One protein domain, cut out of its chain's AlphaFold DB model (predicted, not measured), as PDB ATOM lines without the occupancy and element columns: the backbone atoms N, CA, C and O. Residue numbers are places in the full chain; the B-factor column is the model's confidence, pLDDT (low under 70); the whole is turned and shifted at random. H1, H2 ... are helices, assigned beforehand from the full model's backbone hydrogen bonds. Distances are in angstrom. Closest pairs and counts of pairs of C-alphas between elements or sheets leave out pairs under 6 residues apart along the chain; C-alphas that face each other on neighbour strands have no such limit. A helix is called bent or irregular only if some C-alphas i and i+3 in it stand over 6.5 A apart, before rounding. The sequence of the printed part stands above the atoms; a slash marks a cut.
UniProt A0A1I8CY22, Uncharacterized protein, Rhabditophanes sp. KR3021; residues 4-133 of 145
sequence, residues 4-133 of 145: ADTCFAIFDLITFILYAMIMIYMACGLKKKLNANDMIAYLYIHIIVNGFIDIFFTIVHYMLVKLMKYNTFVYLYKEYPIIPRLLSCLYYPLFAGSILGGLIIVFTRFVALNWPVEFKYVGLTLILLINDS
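This is residues 4 to 133 of the 145 residues of an uncharacterized protein of Rhabditophanes sp. KR3021 (UniProt A0A1I8CY22). Three long helices, H1, H2 and H4, make a long, loose body with H2 in the middle: H1 folds back along one side of H2 as a helical hairpin, and H4 slants across another part of H2 without reaching H1. The short H3 makes the turn at one end of the body, between H2 and H4, and H5 crosses the other end, its residues 128 to 133 sticking out. The printed part has 130 residues with five named helices, H1 to H5 in order along the chain, and no named strand; the class is all helix, 119 residues being in the named helices. The whole is loose, with a radius of gyration of the C-alphas of 19.5 A, and elongated, spanning 58 by 32 by 25 A.

H1, residues 4 to 34, begins at C-alpha 4, (21.174, 54.950, 214.701), and is 44.2 A long from first to last C-alpha. H2, residues 39 to 69, begins at C-alpha 39, (40.325, 39.240, 251.100), and is 44.9 A long. H3 is residues 74 to 79. H4, residues 82 to 114, is the longest helix, 48.6 A; it is neither bent nor irregular, but only just: C-alphas 90 and 93 are 6.2 A apart. H5, residues 116 to 133, is 26.2 A long and ends at C-alpha 133, (33.771, 45.038, 266.304).

H1 touches H2, the hub, at a shallow tilt of 24 degrees, opposite ways; their closest C-alphas, of Lys 33 and Ala 41, are 5.7 A apart. H2 touches H4 with residues 43 to 54 alone, and H4 touches H2 with residues 98 to 108 alone. They run opposite ways at a shallow tilt of 27 degrees, and their closest C-alphas, of Asn 50 and Gly 101, are 6.7 A apart. H3 is close to H2 but not clearly touching it, the closest C-alphas being those of Met 68 and Val 74, 5.7 A apart. H2 and H5 only just touch, with 3 pairs of C-alphas within 8 A; the closest are those of Met 39 and Gly 123, 4.8 A apart, and the lines are about perpendicular at 81 degrees. H1 is apart from H3, H4 and H5. Every O i to N i+4 pair is within hydrogen-bond range in H3 and H5; in H1 it is 26 of 27, in H2 24 of 27 and in H4 26 of 29.

The two C-alphas farthest apart, of Tyr 75 and Val 117, are 59.3 A from each other. The printed part has no cut, and its four links are tight. Residues 113 to 118, of which 116 to 118 belong to H5, stand free, as do residues 128 to 133 of H5. The mean pLDDT of the printed part is 73.9; it is under 70 at residues 31 to 41, 66 to 73 and 119 to 133.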
ATOM      1  N   ALA A   4      20.196  54.744 213.638       76.88
ATOM      2  CA  ALA A   4      21.174  54.950 214.701       76.88
ATOM      3  C   ALA A   4      20.602  54.646 216.098       76.88
ATOM      4  O   ALA A   4      21.246  53.954 216.881       76.88
ATOM      5  N   ASP A   5      19.376  55.087 216.397       71.19
ATOM      6  CA  ASP A   5      18.737  54.860 217.699       71.19
ATOM      7  C   ASP A   5      18.515  53.373 217.985       71.19
ATOM      8  O   ASP A   5      18.674  52.919 219.120       71.19
ATOM      9  N   THR A   6      18.153  52.615 216.950       76.31
ATOM     10  CA  THR A   6      17.951  51.167 217.042       76.31
ATOM     11  C   THR A   6      19.277  50.445 217.258       76.31
ATOM     12  O   THR A   6      19.357  49.577 218.123       76.31
ATOM     13  N   CYS A   7      20.336  50.833 216.538       77.81
ATOM     14  CA  CYS A   7      21.676  50.284 216.751       77.81
ATOM     15  C   CYS A   7      22.179  50.542 218.178       77.81
ATOM     16  O   CYS A   7      22.665  49.613 218.821       77.81
ATOM     17  N   PHE A   8      22.003  51.760 218.702       77.12
ATOM     18  CA  PHE A   8      22.362  52.073 220.087       77.12
ATOM     19  C   PHE A   8      21.525  51.280 221.093       77.12
ATOM     20  O   PHE A   8      22.077  50.737 222.040       77.12
ATOM     21  N   ALA A   9      20.216  51.126 220.871       74.31
ATOM     22  CA  ALA A   9      19.371  50.321 221.754       74.31
ATOM     23  C   ALA A   9      19.771  48.835 221.782       74.31
ATOM     24  O   ALA A   9      19.733  48.213 222.843       74.31
ATOM     25  N   ILE A  10      20.166  48.265 220.640       78.56
ATOM     26  CA  ILE A  10      20.670  46.886 220.566       78.56
ATOM     27  C   ILE A  10      22.009  46.770 221.295       78.56
ATOM     28  O   ILE A  10      22.213  45.812 222.039       78.56
ATOM     29  N   PHE A  11      22.907  47.741 221.116       80.44
ATOM     30  CA  PHE A  11      24.183  47.770 221.823       80.44
ATOM     31  C   PHE A  11      23.981  47.844 223.342       80.44
ATOM     32  O   PHE A  11      24.515  46.998 224.055       80.44
ATOM     33  N   ASP A  12      23.128  48.759 223.818       74.38
ATOM     34  CA  ASP A  12      22.759  48.884 225.235       74.38
ATOM     35  C   ASP A  12      22.237  47.551 225.797       74.38
ATOM     36  O   ASP A  12      22.644  47.116 226.874       74.38
ATOM     37  N   LEU A  13      21.356  46.874 225.050       79.81
ATOM     38  CA  LEU A  13      20.789  45.585 225.444       79.81
ATOM     39  C   LEU A  13      21.864  44.495 225.552       79.81
ATOM     40  O   LEU A  13      21.880  43.741 226.525       79.81
ATOM     41  N   ILE A  14      22.776  44.413 224.580       82.06
ATOM     42  CA  ILE A  14      23.886  43.450 224.605       82.06
ATOM     43  C   ILE A  14      24.795  43.729 225.804       82.06
ATOM     44  O   ILE A  14      25.130  42.807 226.547       82.06
ATOM     45  N   THR A  15      25.165  44.991 226.031       78.38
ATOM     46  CA  THR A  15      25.996  45.393 227.171       78.38
ATOM     47  C   THR A  15      25.326  45.042 228.496       78.38
ATOM     48  O   THR A  15      25.984  44.486 229.374       78.38
ATOM     49  N   PHE A  16      24.019  45.278 228.625       79.19
ATOM     50  CA  PHE A  16      23.242  44.910 229.808       79.19
ATOM     51  C   PHE A  16      23.273  43.399 230.078       79.19
ATOM     52  O   PHE A  16      23.536  42.975 231.206       79.19
ATOM     53  N   ILE A  17      23.062  42.576 229.043       83.38
ATOM     54  CA  ILE A  17      23.108  41.109 229.156       83.38
ATOM     55  C   ILE A  17      24.499  40.649 229.606       83.38
ATOM     56  O   ILE A  17      24.611  39.850 230.537       83.38
ATOM     57  N   LEU A  18      25.562  41.174 228.991       80.94
ATOM     58  CA  LEU A  18      26.939  40.835 229.361       80.94
ATOM     59  C   LEU A  18      27.249  41.218 230.814       80.94
ATOM     60  O   LEU A  18      27.825  40.413 231.547       80.94
ATOM     61  N   TYR A  19      26.821  42.403 231.257       78.69
ATOM     62  CA  TYR A  19      26.979  42.838 232.646       78.69
ATOM     63  C   TYR A  19      26.254  41.912 233.628       78.69
ATOM     64  O   TYR A  19      26.844  41.489 234.625       78.69
ATOM     65  N   ALA A  20      25.009  41.535 233.328       80.19
ATOM     66  CA  ALA A  20      24.246  40.602 234.149       80.19
ATOM     67  C   ALA A  20      24.924  39.220 234.232       80.19
ATOM     68  O   ALA A  20      25.009  38.632 235.311       80.19
ATOM     69  N   MET A  21      25.476  38.718 233.121       83.69
ATOM     70  CA  MET A  21      26.224  37.457 233.106       83.69
ATOM     71  C   MET A  21      27.484  37.517 233.981       83.69
ATOM     72  O   MET A  21      27.736  36.588 234.751       83.69
ATOM     73  N   ILE A  22      28.255  38.607 233.901       81.81
ATOM     74  CA  ILE A  22      29.456  38.812 234.728       81.81
ATOM     75  C   ILE A  22      29.076  38.864 236.211       81.81
ATOM     76  O   ILE A  22      29.698  38.189 237.028       81.81
ATOM     77  N   MET A  23      28.023  39.605 236.558       82.00
ATOM     78  CA  MET A  23      27.497  39.695 237.923       82.00
ATOM     79  C   MET A  23      27.137  38.320 238.496       82.00
ATOM     80  O   MET A  23      27.579  37.970 239.590       82.00
ATOM     81  N   ILE A  24      26.386  37.510 237.741       83.69
ATOM     82  CA  ILE A  24      25.987  36.157 238.154       83.69
ATOM     83  C   ILE A  24      27.215  35.255 238.322       83.69
ATOM     84  O   ILE A  24      27.329  34.542 239.321       83.69
ATOM     85  N   TYR A  25      28.162  35.304 237.381       83.19
ATOM     86  CA  TYR A  25      29.401  34.534 237.472       83.19
ATOM     87  C   TYR A  25      30.202  34.888 238.735       83.19
ATOM     88  O   TYR A  25      30.636  34.000 239.474       83.19
ATOM     89  N   MET A  26      30.347  36.184 239.021       80.38
ATOM     90  CA  MET A  26      31.061  36.677 240.199       80.38
ATOM     91  C   MET A  26      30.332  36.307 241.498       80.38
ATOM     92  O   MET A  26      30.982  35.866 242.444       80.38
ATOM     93  N   ALA A  27      28.998  36.385 241.538       79.88
ATOM     94  CA  ALA A  27      28.195  35.968 242.691       79.88
ATOM     95  C   ALA A  27      28.331  34.463 242.989       79.88
ATOM     96  O   ALA A  27      28.519  34.061 244.140       79.88
ATOM     97  N   CYS A  28      28.326  33.619 241.954       81.50
ATOM     98  CA  CYS A  28      28.585  32.185 242.093       81.50
ATOM     99  C   CYS A  28      30.006  31.898 242.616       81.50
ATOM    100  O   CYS A  28      30.195  30.997 243.438       81.50
ATOM    101  N   GLY A  29      31.002  32.671 242.168       75.38
ATOM    102  CA  GLY A  29      32.383  32.590 242.654       75.38
ATOM    103  C   GLY A  29      32.544  33.046 244.106       75.38
ATOM    104  O   GLY A  29      33.287  32.422 244.868       75.38
ATOM    105  N   LEU A  30      31.800  34.078 244.515       76.69
ATOM    106  CA  LEU A  30      31.826  34.631 245.867       76.69
ATOM    107  C   LEU A  30      31.417  33.589 246.915       76.69
ATOM    108  O   LEU A  30      32.108  33.449 247.919       76.69
ATOM    109  N   LYS A  31      30.372  32.790 246.656       69.69
ATOM    110  CA  LYS A  31      29.894  31.755 247.596       69.69
ATOM    111  C   LYS A  31      30.983  30.743 247.981       69.69
ATOM    112  O   LYS A  31      31.000  30.255 249.105       69.69
ATOM    113  N   LYS A  32      31.907  30.439 247.065       68.44
ATOM    114  CA  LYS A  32      33.040  29.538 247.336       68.44
ATOM    115  C   LYS A  32      34.166  30.222 248.116       68.44
ATOM    116  O   LYS A  32      34.842  29.553 248.887       68.44
ATOM    117  N   LYS A  33      34.374  31.528 247.914       67.50
ATOM    118  CA  LYS A  33      35.460  32.299 248.543       67.50
ATOM    119  C   LYS A  33      35.103  32.877 249.912       67.50
ATOM    120  O   LYS A  33      35.998  33.031 250.732       67.50
ATOM    121  N   LEU A  34      33.821  33.138 250.177       64.75
ATOM    122  CA  LEU A  34      33.351  33.615 251.483       64.75
ATOM    123  C   LEU A  34      33.683  32.606 252.596       64.75
ATOM    124  O   LEU A  34      34.175  32.987 253.649       64.75
ATOM    125  N   ASN A  35      33.527  31.308 252.314       59.81
ATOM    126  CA  ASN A  35      33.874  30.230 253.247       59.81
ATOM    127  C   ASN A  35      35.376  30.139 253.566       59.81
ATOM    128  O   ASN A  35      35.749  29.462 254.518       59.81
ATOM    129  N   ALA A  36      36.237  30.782 252.772       60.81
ATOM    130  CA  ALA A  36      37.683  30.765 252.964       60.81
ATOM    131  C   ALA A  36      38.217  32.017 253.688       60.81
ATOM    132  O   ALA A  36      39.429  32.120 253.858       60.81
ATOM    133  N   ASN A  37      37.345  32.954 254.104       59.16
ATOM    134  CA  ASN A  37      37.720  34.227 254.743       59.16
ATOM    135  C   ASN A  37      38.796  35.005 253.958       59.16
ATOM    136  O   ASN A  37      39.723  35.595 254.508       59.16
ATOM    137  N   ASP A  38      38.692  34.965 252.632       65.00
ATOM    138  CA  ASP A  38      39.732  35.453 251.736       65.00
ATOM    139  C   ASP A  38      39.462  36.921 251.368       65.00
ATOM    140  O   ASP A  38      38.348  37.260 250.970       65.00
ATOM    141  N   MET A  39      40.467  37.805 251.435       64.00
ATOM    142  CA  MET A  39      40.325  39.240 251.100       64.00
ATOM    143  C   MET A  39      39.780  39.458 249.680       64.00
ATOM    144  O   MET A  39      39.103  40.440 249.377       64.00
ATOM    145  N   ILE A  40      40.027  38.483 248.804       68.06
ATOM    146  CA  ILE A  40      39.484  38.447 247.454       68.06
ATOM    147  C   ILE A  40      37.947  38.483 247.479       68.06
ATOM    148  O   ILE A  40      37.357  39.117 246.614       68.06
ATOM    149  N   ALA A  41      37.275  37.893 248.471       69.56
ATOM    150  CA  ALA A  41      35.821  37.962 248.606       69.56
ATOM    151  C   ALA A  41      35.302  39.412 248.691       69.56
ATOM    152  O   ALA A  41      34.315  39.732 248.033       69.56
ATOM    153  N   TYR A  42      36.008  40.314 249.384       70.31
ATOM    154  CA  TYR A  42      35.638  41.735 249.454       70.31
ATOM    155  C   TYR A  42      35.706  42.427 248.090       70.31
ATOM    156  O   TYR A  42      34.813  43.197 247.743       70.31
ATOM    157  N   LEU A  43      36.710  42.103 247.266       70.88
ATOM    158  CA  LEU A  43      36.786  42.606 245.890       70.88
ATOM    159  C   LEU A  43      35.586  42.133 245.057       70.88
ATOM    160  O   LEU A  43      35.019  42.910 244.294       70.88
ATOM    161  N   TYR A  44      35.172  40.873 245.213       72.88
ATOM    162  CA  TYR A  44      33.993  40.344 244.524       72.88
ATOM    163  C   TYR A  44      32.707  41.038 244.989       72.88
ATOM    164  O   TYR A  44      31.872  41.361 244.151       72.88
ATOM    165  N   ILE A  45      32.567  41.323 246.288       78.50
ATOM    166  CA  ILE A  45      31.433  42.088 246.828       78.50
ATOM    167  C   ILE A  45      31.405  43.498 246.233       78.50
ATOM    168  O   ILE A  45      30.367  43.905 245.722       78.50
ATOM    169  N   HIS A  46      32.534  44.213 246.212       74.56
ATOM    170  CA  HIS A  46      32.610  45.540 245.590       74.56
ATOM    171  C   HIS A  46      32.221  45.511 244.110       74.56
ATOM    172  O   HIS A  46      31.471  46.374 243.664       74.56
ATOM    173  N   ILE A  47      32.672  44.501 243.361       75.81
ATOM    174  CA  ILE A  47      32.305  44.335 241.948       75.81
ATOM    175  C   ILE A  47      30.800  44.085 241.792       75.81
ATOM    176  O   ILE A  47      30.179  44.673 240.911       75.81
ATOM    177  N   ILE A  48      30.204  43.247 242.647       80.19
ATOM    178  CA  ILE A  48      28.768  42.938 242.600       80.19
ATOM    179  C   ILE A  48      27.926  44.162 242.974       80.19
ATOM    180  O   ILE A  48      26.959  44.475 242.286       80.19
ATOM    181  N   VAL A  49      28.289  44.876 244.043       81.19
ATOM    182  CA  VAL A  49      27.573  46.085 244.475       81.19
ATOM    183  C   VAL A  49      27.667  47.168 243.404       81.19
ATOM    184  O   VAL A  49      26.648  47.748 243.037       81.19
ATOM    185  N   ASN A  50      28.859  47.398 242.847       78.62
ATOM    186  CA  ASN A  50      29.045  48.392 241.792       78.62
ATOM    187  C   ASN A  50      28.252  48.023 240.530       78.62
ATOM    188  O   ASN A  50      27.532  48.856 239.993       78.62
ATOM    189  N   GLY A  51      28.291  46.752 240.119       76.44
ATOM    190  CA  GLY A  51      27.506  46.282 238.980       76.44
ATOM    191  C   GLY A  51      25.991  46.347 239.215       76.44
ATOM    192  O   GLY A  51      25.243  46.622 238.280       76.44
ATOM    193  N   PHE A  52      25.513  46.154 240.450       82.50
ATOM    194  CA  PHE A  52      24.096  46.335 240.782       82.50
ATOM    195  C   PHE A  52      23.668  47.799 240.644       82.50
ATOM    196  O   PHE A  52      22.624  48.078 240.053       82.50
ATOM    197  N   ILE A  53      24.486  48.723 241.154       80.75
ATOM    198  CA  ILE A  53      24.266  50.166 241.017       80.75
ATOM    199  C   ILE A  53      24.225  50.536 239.529       80.75
ATOM    200  O   ILE A  53      23.246  51.133 239.084       80.75
ATOM    201  N   ASP A  54      25.205  50.102 238.736       76.12
ATOM    202  CA  ASP A  54      25.259  50.387 237.297       76.12
ATOM    203  C   ASP A  54      24.006  49.866 236.551       76.12
ATOM    204  O   ASP A  54      23.417  50.584 235.734       76.12
ATOM    205  N   ILE A  55      23.534  48.650 236.864       80.38
ATOM    206  CA  ILE A  55      22.305  48.060 236.291       80.38
ATOM    207  C   ILE A  55      21.065  48.869 236.680       80.38
ATOM    208  O   ILE A  55      20.270  49.239 235.812       80.38
ATOM    209  N   PHE A  56      20.897  49.154 237.973       82.50
ATOM    210  CA  PHE A  56      19.761  49.920 238.481       82.50
ATOM    211  C   PHE A  56      19.687  51.292 237.805       82.50
ATOM    212  O   PHE A  56      18.628  51.703 237.331       82.50
ATOM    213  N   PHE A  57      20.824  51.972 237.665       76.00
ATOM    214  CA  PHE A  57      20.865  53.279 237.025       76.00
ATOM    215  C   PHE A  57      20.691  53.241 235.519       76.00
ATOM    216  O   PHE A  57      20.067  54.147 234.975       76.00
ATOM    217  N   THR A  58      21.146  52.188 234.844       77.00
ATOM    218  CA  THR A  58      20.848  51.989 233.422       77.00
ATOM    219  C   THR A  58      19.338  51.884 233.199       77.00
ATOM    220  O   THR A  58      18.804  52.513 232.286       77.00
ATOM    221  N   ILE A  59      18.625  51.168 234.076       80.69
ATOM    222  CA  ILE A  59      17.160  51.069 234.032       80.69
ATOM    223  C   ILE A  59      16.523  52.443 234.274       80.69
ATOM    224  O   ILE A  59      15.686  52.878 233.482       80.69
ATOM    225  N   VAL A  60      16.948  53.154 235.322       79.06
ATOM    226  CA  VAL A  60      16.443  54.498 235.656       79.06
ATOM    227  C   VAL A  60      16.702  55.490 234.513       79.06
ATOM    228  O   VAL A  60      15.792  56.221 234.124       79.06
ATOM    229  N   HIS A  61      17.896  55.481 233.914       76.75
ATOM    230  CA  HIS A  61      18.246  56.284 232.740       76.75
ATOM    231  C   HIS A  61      17.336  55.959 231.559       76.75
ATOM    232  O   HIS A  61      16.775  56.864 230.944       76.75
ATOM    233  N   TYR A  62      17.151  54.675 231.255       75.44
ATOM    234  CA  TYR A  62      16.320  54.246 230.138       75.44
ATOM    235  C   TYR A  62      14.866  54.688 230.323       75.44
ATOM    236  O   TYR A  62      14.273  55.267 229.408       75.44
ATOM    237  N   MET A  63      14.310  54.487 231.521       72.00
ATOM    238  CA  MET A  63      12.962  54.943 231.844       72.00
ATOM    239  C   MET A  63      12.851  56.463 231.737       72.00
ATOM    240  O   MET A  63      11.900  56.966 231.157       72.00
ATOM    241  N   LEU A  64      13.823  57.223 232.234       71.06
ATOM    242  CA  LEU A  64      13.667  58.673 232.343       71.06
ATOM    243  C   LEU A  64      14.039  59.421 231.059       71.06
ATOM    244  O   LEU A  64      13.385  60.406 230.735       71.06
ATOM    245  N   VAL A  65      15.017  58.944 230.289       70.75
ATOM    246  CA  VAL A  65      15.498  59.603 229.064       70.75
ATOM    247  C   VAL A  65      14.795  59.068 227.820       70.75
ATOM    248  O   VAL A  65      14.295  59.858 227.014       70.75
ATOM    249  N   LYS A  66      14.686  57.741 227.644       66.12
ATOM    250  CA  LYS A  66      14.029  57.201 226.442       66.12
ATOM    251  C   LYS A  66      12.513  57.376 226.497       66.12
ATOM    252  O   LYS A  66      11.938  57.728 225.472       66.12
ATOM    253  N   LEU A  67      11.855  57.266 227.658       66.25
ATOM    254  CA  LEU A  67      10.407  57.551 227.728       66.25
ATOM    255  C   LEU A  67      10.084  59.052 227.590       66.25
ATOM    256  O   LEU A  67       8.982  59.395 227.158       66.25
ATOM    257  N   MET A  68      11.039  59.954 227.861       64.62
ATOM    258  CA  MET A  68      10.920  61.359 227.444       64.62
ATOM    259  C   MET A  68      10.953  61.502 225.920       64.62
ATOM    260  O   MET A  68      10.132  62.228 225.363       64.62
ATOM    261  N   LYS A  69      11.846  60.776 225.231       66.62
ATOM    262  CA  LYS A  69      11.940  60.792 223.760       66.62
ATOM    263  C   LYS A  69      10.653  60.307 223.078       66.62
ATOM    264  O   LYS A  69      10.295  60.824 222.025       66.62
ATOM    265  N   TYR A  70       9.932  59.369 223.692       68.00
ATOM    266  CA  TYR A  70       8.631  58.888 223.204       68.00
ATOM    267  C   TYR A  70       7.435  59.736 223.668       68.00
ATOM    268  O   TYR A  70       6.290  59.307 223.533       68.00
ATOM    269  N   ASN A  71       7.671  60.939 224.205       67.12
ATOM    270  CA  ASN A  71       6.639  61.858 224.700       67.12
ATOM    271  C   ASN A  71       5.764  61.298 225.839       67.12
ATOM    272  O   ASN A  71       4.815  61.952 226.264       67.12
ATOM    273  N   THR A  72       6.083  60.117 226.371       66.00
ATOM    274  CA  THR A  72       5.237  59.396 227.330       66.00
ATOM    275  C   THR A  72       5.222  60.078 228.701       66.00
ATOM    276  O   THR A  72       4.227  60.007 229.409       66.00
ATOM    277  N   PHE A  73       6.293  60.802 229.048       69.44
ATOM    278  CA  PHE A  73       6.434  61.512 230.329       69.44
ATOM    279  C   PHE A  73       6.609  63.027 230.198       69.44
ATOM    280  O   PHE A  73       6.845  63.706 231.192       69.44
ATOM    281  N   VAL A  74       6.473  63.597 229.000       73.69
ATOM    282  CA  VAL A  74       6.748  65.031 228.787       73.69
ATOM    283  C   VAL A  74       5.821  65.939 229.603       73.69
ATOM    284  O   VAL A  74       6.256  66.997 230.052       73.69
ATOM    285  N   TYR A  75       4.590  65.503 229.881       75.00
ATOM    286  CA  TYR A  75       3.693  66.203 230.806       75.00
ATOM    287  C   TYR A  75       4.238  66.239 232.239       75.00
ATOM    288  O   TYR A  75       4.295  67.313 232.828       75.00
ATOM    289  N   LEU A  76       4.742  65.111 232.751       74.31
ATOM    290  CA  LEU A  76       5.318  65.019 234.095       74.31
ATOM    291  C   LEU A  76       6.516  65.971 234.265       74.31
ATOM    292  O   LEU A  76       6.634  66.654 235.277       74.31
ATOM    293  N   TYR A  77       7.385  66.065 233.256       73.75
ATOM    294  CA  TYR A  77       8.542  66.969 233.287       73.75
ATOM    295  C   TYR A  77       8.161  68.450 233.188       73.75
ATOM    296  O   TYR A  77       8.846  69.294 233.764       73.75
ATOM    297  N   LYS A  78       7.082  68.773 232.462       79.19
ATOM    298  CA  LYS A  78       6.544  70.140 232.401       79.19
ATOM    299  C   LYS A  78       5.868  70.549 233.706       79.19
ATOM    300  O   LYS A  78       6.000  71.697 234.113       79.19
ATOM    301  N   GLU A  79       5.160  69.622 234.341       87.44
ATOM    302  CA  GLU A  79       4.429  69.859 235.586       87.44
ATOM    303  C   GLU A  79       5.372  69.923 236.801       87.44
ATOM    304  O   GLU A  79       5.177  70.740 237.698       87.44
ATOM    305  N   TYR A  80       6.460  69.143 236.785       84.25
ATOM    306  CA  TYR A  80       7.432  69.064 237.874       84.25
ATOM    307  C   TYR A  80       8.862  69.367 237.386       84.25
ATOM    308  O   TYR A  80       9.676  68.452 237.211       84.25
ATOM    309  N   PRO A  81       9.247  70.653 237.246       81.44
ATOM    310  CA  PRO A  81      10.576  71.058 236.766       81.44
ATOM    311  C   PRO A  81      11.725  70.670 237.712       81.44
ATOM    312  O   PRO A  81      12.900  70.789 237.359       81.44
ATOM    313  N   ILE A  82      11.405  70.193 238.918       85.81
ATOM    314  CA  ILE A  82      12.382  69.671 239.872       85.81
ATOM    315  C   ILE A  82      12.941  68.303 239.454       85.81
ATOM    316  O   ILE A  82      14.110  68.033 239.711       85.81
ATOM    317  N   ILE A  83      12.155  67.477 238.751       81.12
ATOM    318  CA  ILE A  83      12.544  66.128 238.313       81.12
ATOM    319  C   ILE A  83      13.828  66.138 237.463       81.12
ATOM    320  O   ILE A  83      14.768  65.435 237.832       81.12
ATOM    321  N   PRO A  84      13.953  66.942 236.385       76.00
ATOM    322  CA  PRO A  84      15.172  66.951 235.575       76.00
ATOM    323  C   PRO A  84      16.393  67.479 236.343       76.00
ATOM    324  O   PRO A  84      17.498  66.988 236.129       76.00
ATOM    325  N   ARG A  85      16.216  68.424 237.281       81.00
ATOM    326  CA  ARG A  85      17.316  68.910 238.137       81.00
ATOM    327  C   ARG A  85      17.805  67.834 239.101       81.00
ATOM    328  O   ARG A  85      19.012  67.657 239.255       81.00
ATOM    329  N   LEU A  86      16.874  67.109 239.722       80.88
ATOM    330  CA  LEU A  86      17.193  65.984 240.599       80.88
ATOM    331  C   LEU A  86      17.928  64.888 239.816       80.88
ATOM    332  O   LEU A  86      18.911  64.332 240.295       80.88
ATOM    333  N   LEU A  87      17.492  64.643 238.577       74.88
ATOM    334  CA  LEU A  87      18.106  63.683 237.673       74.88
ATOM    335  C   LEU A  87      19.570  64.025 237.381       74.88
ATOM    336  O   LEU A  87      20.446  63.185 237.562       74.88
ATOM    337  N   SER A  88      19.849  65.268 236.976       76.06
ATOM    338  CA  SER A  88      21.220  65.737 236.746       76.06
ATOM    339  C   SER A  88      22.077  65.624 238.006       76.06
ATOM    340  O   SER A  88      23.228  65.215 237.919       76.06
ATOM    341  N   CYS A  89      21.511  65.931 239.178       80.69
ATOM    342  CA  CYS A  89      22.208  65.807 240.455       80.69
ATOM    343  C   CYS A  89      22.574  64.352 240.787       80.69
ATOM    344  O   CYS A  89      23.652  64.119 241.320       80.69
ATOM    345  N   LEU A  90      21.736  63.379 240.416       78.00
ATOM    346  CA  LEU A  90      22.022  61.955 240.601       78.00
ATOM    347  C   LEU A  90      23.116  61.442 239.647       78.00
ATOM    348  O   LEU A  90      23.928  60.623 240.067       78.00
ATOM    349  N   TYR A  91      23.203  61.940 238.406       78.00
ATOM    350  CA  TYR A  91      24.200  61.463 237.427       78.00
ATOM    351  C   TYR A  91      25.658  61.711 237.827       78.00
ATOM    352  O   TYR A  91      26.511  60.864 237.569       78.00
ATOM    353  N   TYR A  92      25.971  62.857 238.432       77.81
ATOM    354  CA  TYR A  92      27.353  63.209 238.783       77.81
ATOM    355  C   TYR A  92      28.010  62.273 239.813       77.81
ATOM    356  O   TYR A  92      29.084  61.744 239.511       77.81
ATOM    357  N   PRO A  93      27.417  62.022 241.001       78.56
ATOM    358  CA  PRO A  93      27.997  61.103 241.976       78.56
ATOM    359  C   PRO A  93      28.061  59.671 241.443       78.56
ATOM    360  O   PRO A  93      28.936  58.918 241.852       78.56
ATOM    361  N   LEU A  94      27.195  59.304 240.496       71.50
ATOM    362  CA  LEU A  94      27.235  57.995 239.850       71.50
ATOM    363  C   LEU A  94      28.403  57.832 238.911       71.50
ATOM    364  O   LEU A  94      29.141  56.865 239.023       71.50
ATOM    365  N   PHE A  95      28.592  58.792 238.013       74.75
ATOM    366  CA  PHE A  95      29.724  58.763 237.103       74.75
ATOM    367  C   PHE A  95      31.046  58.763 237.882       74.75
ATOM    368  O   PHE A  95      31.953  57.986 237.583       74.75
ATOM    369  N   ALA A  96      31.121  59.572 238.944       77.38
ATOM    370  CA  ALA A  96      32.241  59.545 239.875       77.38
ATOM    371  C   ALA A  96      32.375  58.179 240.573       77.38
ATOM    372  O   ALA A  96      33.481  57.652 240.662       77.38
ATOM    373  N   GLY A  97      31.264  57.588 241.019       74.00
ATOM    374  CA  GLY A  97      31.202  56.275 241.657       74.00
ATOM    375  C   GLY A  97      31.702  55.145 240.761       74.00
ATOM    376  O   GLY A  97      32.564  54.386 241.191       74.00
ATOM    377  N   SER A  98      31.257  55.067 239.505       71.94
ATOM    378  CA  SER A  98      31.703  54.036 238.559       71.94
ATOM    379  C   SER A  98      33.193  54.192 238.209       71.94
ATOM    380  O   SER A  98      33.909  53.193 238.123       71.94
ATOM    381  N   ILE A  99      33.703  55.429 238.078       75.75
ATOM    382  CA  ILE A  99      35.144  55.686 237.884       75.75
ATOM    383  C   ILE A  99      35.944  55.255 239.117       75.75
ATOM    384  O   ILE A  99      36.933  54.532 238.987       75.75
ATOM    385  N   LEU A 100      35.523  55.678 240.312       75.88
ATOM    386  CA  LEU A 100      36.186  55.329 241.568       75.88
ATOM    387  C   LEU A 100      36.150  53.817 241.815       75.88
ATOM    388  O   LEU A 100      37.175  53.238 242.156       75.88
ATOM    389  N   GLY A 101      35.013  53.164 241.575       72.25
ATOM    390  CA  GLY A 101      34.863  51.713 241.664       72.25
ATOM    391  C   GLY A 101      35.806  50.983 240.709       72.25
ATOM    392  O   GLY A 101      36.520  50.069 241.124       72.25
ATOM    393  N   GLY A 102      35.897  51.442 239.457       72.38
ATOM    394  CA  GLY A 102      36.857  50.926 238.481       72.38
ATOM    395  C   GLY A 102      38.311  51.082 238.937       72.38
ATOM    396  O   GLY A 102      39.082  50.122 238.889       72.38
ATOM    397  N   LEU A 103      38.678  52.263 239.444       75.69
ATOM    398  CA  LEU A 103      40.013  52.532 239.985       75.69
ATOM    399  C   LEU A 103      40.339  51.637 241.184       75.69
ATOM    400  O   LEU A 103      41.431  51.074 241.230       75.69
ATOM    401  N   ILE A 104      39.397  51.447 242.112       76.75
ATOM    402  CA  ILE A 104      39.561  50.558 243.269       76.75
ATOM    403  C   ILE A 104      39.826  49.127 242.801       76.75
ATOM    404  O   ILE A 104      40.740  48.482 243.309       76.75
ATOM    405  N   ILE A 105      39.088  48.627 241.805       74.56
ATOM    406  CA  ILE A 105      39.285  47.271 241.271       74.56
ATOM    407  C   ILE A 105      40.676  47.121 240.643       74.56
ATOM    408  O   ILE A 105      41.376  46.144 240.927       74.56
ATOM    409  N   VAL A 106      41.085  48.077 239.802       76.50
ATOM    410  CA  VAL A 106      42.401  48.060 239.142       76.50
ATOM    411  C   VAL A 106      43.518  48.131 240.178       76.50
ATOM    412  O   VAL A 106      44.432  47.310 240.141       76.50
ATOM    413  N   PHE A 107      43.413  49.053 241.133       77.44
ATOM    414  CA  PHE A 107      44.378  49.207 242.216       77.44
ATOM    415  C   PHE A 107      44.473  47.938 243.069       77.44
ATOM    416  O   PHE A 107      45.566  47.430 243.303       77.44
ATOM    417  N   THR A 108      43.337  47.354 243.452       72.31
ATOM    418  CA  THR A 108      43.296  46.119 244.250       72.31
ATOM    419  C   THR A 108      43.975  44.962 243.518       72.31
ATOM    420  O   THR A 108      44.755  44.223 244.115       72.31
ATOM    421  N   ARG A 109      43.737  44.812 242.208       75.69
ATOM    422  CA  ARG A 109      44.424  43.794 241.397       75.69
ATOM    423  C   ARG A 109      45.914  44.072 241.248       75.69
ATOM    424  O   ARG A 109      46.704  43.135 241.300       75.69
ATOM    425  N   PHE A 110      46.295  45.333 241.069       79.12
ATOM    426  CA  PHE A 110      47.694  45.732 240.983       79.12
ATOM    427  C   PHE A 110      48.453  45.370 242.265       79.12
ATOM    428  O   PHE A 110      49.517  44.757 242.182       79.12
ATOM    429  N   VAL A 111      47.879  45.661 243.438       76.25
ATOM    430  CA  VAL A 111      48.481  45.304 244.729       76.25
ATOM    431  C   VAL A 111      48.533  43.788 244.913       76.25
ATOM    432  O   VAL A 111      49.578  43.261 245.280       76.25
ATOM    433  N   ALA A 112      47.459  43.068 244.582       72.69
ATOM    434  CA  ALA A 112      47.425  41.610 244.700       72.69
ATOM    435  C   ALA A 112      48.483  40.898 243.833       72.69
ATOM    436  O   ALA A 112      48.964  39.832 244.215       72.69
ATOM    437  N   LEU A 113      48.846  41.465 242.675       77.56
ATOM    438  CA  LEU A 113      49.853  40.897 241.774       77.56
ATOM    439  C   LEU A 113      51.290  41.250 242.174       77.56
ATOM    440  O   LEU A 113      52.164  40.392 242.083       77.56
ATOM    441  N   ASN A 114      51.541  42.492 242.597       80.81
ATOM    442  CA  ASN A 114      52.898  42.959 242.902       80.81
ATOM    443  C   ASN A 114      53.315  42.673 244.353       80.81
ATOM    444  O   ASN A 114      54.495  42.447 244.608       80.81
ATOM    445  N   TRP A 115      52.359  42.620 245.284       80.00
ATOM    446  CA  TRP A 115      52.602  42.408 246.716       80.00
ATOM    447  C   TRP A 115      51.645  41.368 247.325       80.00
ATOM    448  O   TRP A 115      50.865  41.672 248.230       80.00
ATOM    449  N   PRO A 116      51.692  40.103 246.869       75.31
ATOM    450  CA  PRO A 116      50.729  39.075 247.275       75.31
ATOM    451  C   PRO A 116      50.783  38.738 248.773       75.31
ATOM    452  O   PRO A 116      49.760  38.409 249.375       75.31
ATOM    453  N   VAL A 117      51.970  38.817 249.385       72.75
ATOM    454  CA  VAL A 117      52.177  38.512 250.810       72.75
ATOM    455  C   VAL A 117      51.546  39.595 251.684       72.75
ATOM    456  O   VAL A 117      50.745  39.290 252.562       72.75
ATOM    457  N   GLU A 118      51.850  40.860 251.405       72.38
ATOM    458  CA  GLU A 118      51.316  42.013 252.140       72.38
ATOM    459  C   GLU A 118      49.808  42.156 251.926       72.38
ATOM    460  O   GLU A 118      49.079  42.406 252.881       72.38
ATOM    461  N   PHE A 119      49.316  41.885 250.713       68.19
ATOM    462  CA  PHE A 119      47.885  41.853 250.423       68.19
ATOM    463  C   PHE A 119      47.145  40.828 251.297       68.19
ATOM    464  O   PHE A 119      46.083  41.122 251.844       68.19
ATOM    465  N   LYS A 120      47.731  39.643 251.516       64.94
ATOM    466  CA  LYS A 120      47.155  38.622 252.402       64.94
ATOM    467  C   LYS A 120      47.118  39.073 253.868       64.94
ATOM    468  O   LYS A 120      46.136  38.798 254.555       64.94
ATOM    469  N   TYR A 121      48.148  39.780 254.341       66.75
ATOM    470  CA  TYR A 121      48.196  40.295 255.715       66.75
ATOM    471  C   TYR A 121      47.247  41.471 255.945       66.75
ATOM    472  O   TYR A 121      46.540  41.463 256.944       66.75
ATOM    473  N   VAL A 122      47.157  42.428 255.014       67.06
ATOM    474  CA  VAL A 122      46.194  43.542 255.099       67.06
ATOM    475  C   VAL A 122      44.765  43.007 255.158       67.06
ATOM    476  O   VAL A 122      43.967  43.469 255.972       67.06
ATOM    477  N   GLY A 123      44.460  41.983 254.358       59.84
ATOM    478  CA  GLY A 123      43.186  41.276 254.431       59.84
ATOM    479  C   GLY A 123      42.920  40.650 255.796       59.84
ATOM    480  O   GLY A 123      41.828  40.802 256.334       59.84
ATOM    481  N   LEU A 124      43.929  40.001 256.384       54.88
ATOM    482  CA  LEU A 124      43.831  39.396 257.712       54.88
ATOM    483  C   LEU A 124      43.591  40.452 258.804       54.88
ATOM    484  O   LEU A 124      42.729  40.261 259.653       54.88
ATOM    485  N   THR A 125      44.307  41.579 258.767       61.50
ATOM    486  CA  THR A 125      44.154  42.669 259.744       61.50
ATOM    487  C   THR A 125      42.783  43.333 259.640       61.50
ATOM    488  O   THR A 125      42.171  43.620 260.665       61.50
ATOM    489  N   LEU A 126      42.264  43.535 258.423       58.59
ATOM    490  CA  LEU A 126      40.930  44.102 258.220       58.59
ATOM    491  C   LEU A 126      39.832  43.162 258.740       58.59
ATOM    492  O   LEU A 126      38.890  43.614 259.380       58.59
ATOM    493  N   ILE A 127      39.975  41.853 258.500       58.59
ATOM    494  CA  ILE A 127      39.046  40.833 259.009       58.59
ATOM    495  C   ILE A 127      39.080  40.785 260.538       58.59
ATOM    496  O   ILE A 127      38.021  40.735 261.151       58.59
ATOM    497  N   LEU A 128      40.265  40.838 261.156       57.84
ATOM    498  CA  LEU A 128      40.401  40.861 262.616       57.84
ATOM    499  C   LEU A 128      39.759  42.114 263.232       57.84
ATOM    500  O   LEU A 128      39.031  41.991 264.208       57.84
ATOM    501  N   LEU A 129      39.938  43.286 262.616       62.69
ATOM    502  CA  LEU A 129      39.295  44.532 263.054       62.69
ATOM    503  C   LEU A 129      37.763  44.483 262.950       62.69
ATOM    504  O   LEU A 129      37.069  44.989 263.828       62.69
ATOM    505  N   ILE A 130      37.229  43.868 261.891       61.91
ATOM    506  CA  ILE A 130      35.780  43.690 261.724       61.91
ATOM    507  C   ILE A 130      35.246  42.674 262.747       61.91
ATOM    508  O   ILE A 130      34.206  42.920 263.356       61.91
ATOM    509  N   ASN A 131      35.965  41.577 262.997       56.19
ATOM    510  CA  ASN A 131      35.541  40.563 263.965       56.19
ATOM    511  C   ASN A 131      35.555  41.074 265.417       56.19
ATOM    512  O   ASN A 131      34.627  40.770 266.167       56.19
ATOM    513  N   ASP A 132      36.552  41.883 265.795       57.91
ATOM    514  CA  ASP A 132      36.593  42.548 267.107       57.91
ATOM    515  C   ASP A 132      35.387  43.482 267.294       57.91
ATOM    516  O   ASP A 132      34.791  43.528 268.370       57.91
ATOM    517  N   SER A 133      34.960  44.181 266.233       55.56
ATOM    518  CA  SER A 133      33.771  45.038 266.304       55.56
ATOM    519  C   SER A 133      32.468  44.245 266.476       55.56
ATOM    520  O   SER A 133      31.598  44.677 267.228       55.56
TER     521      SER A 133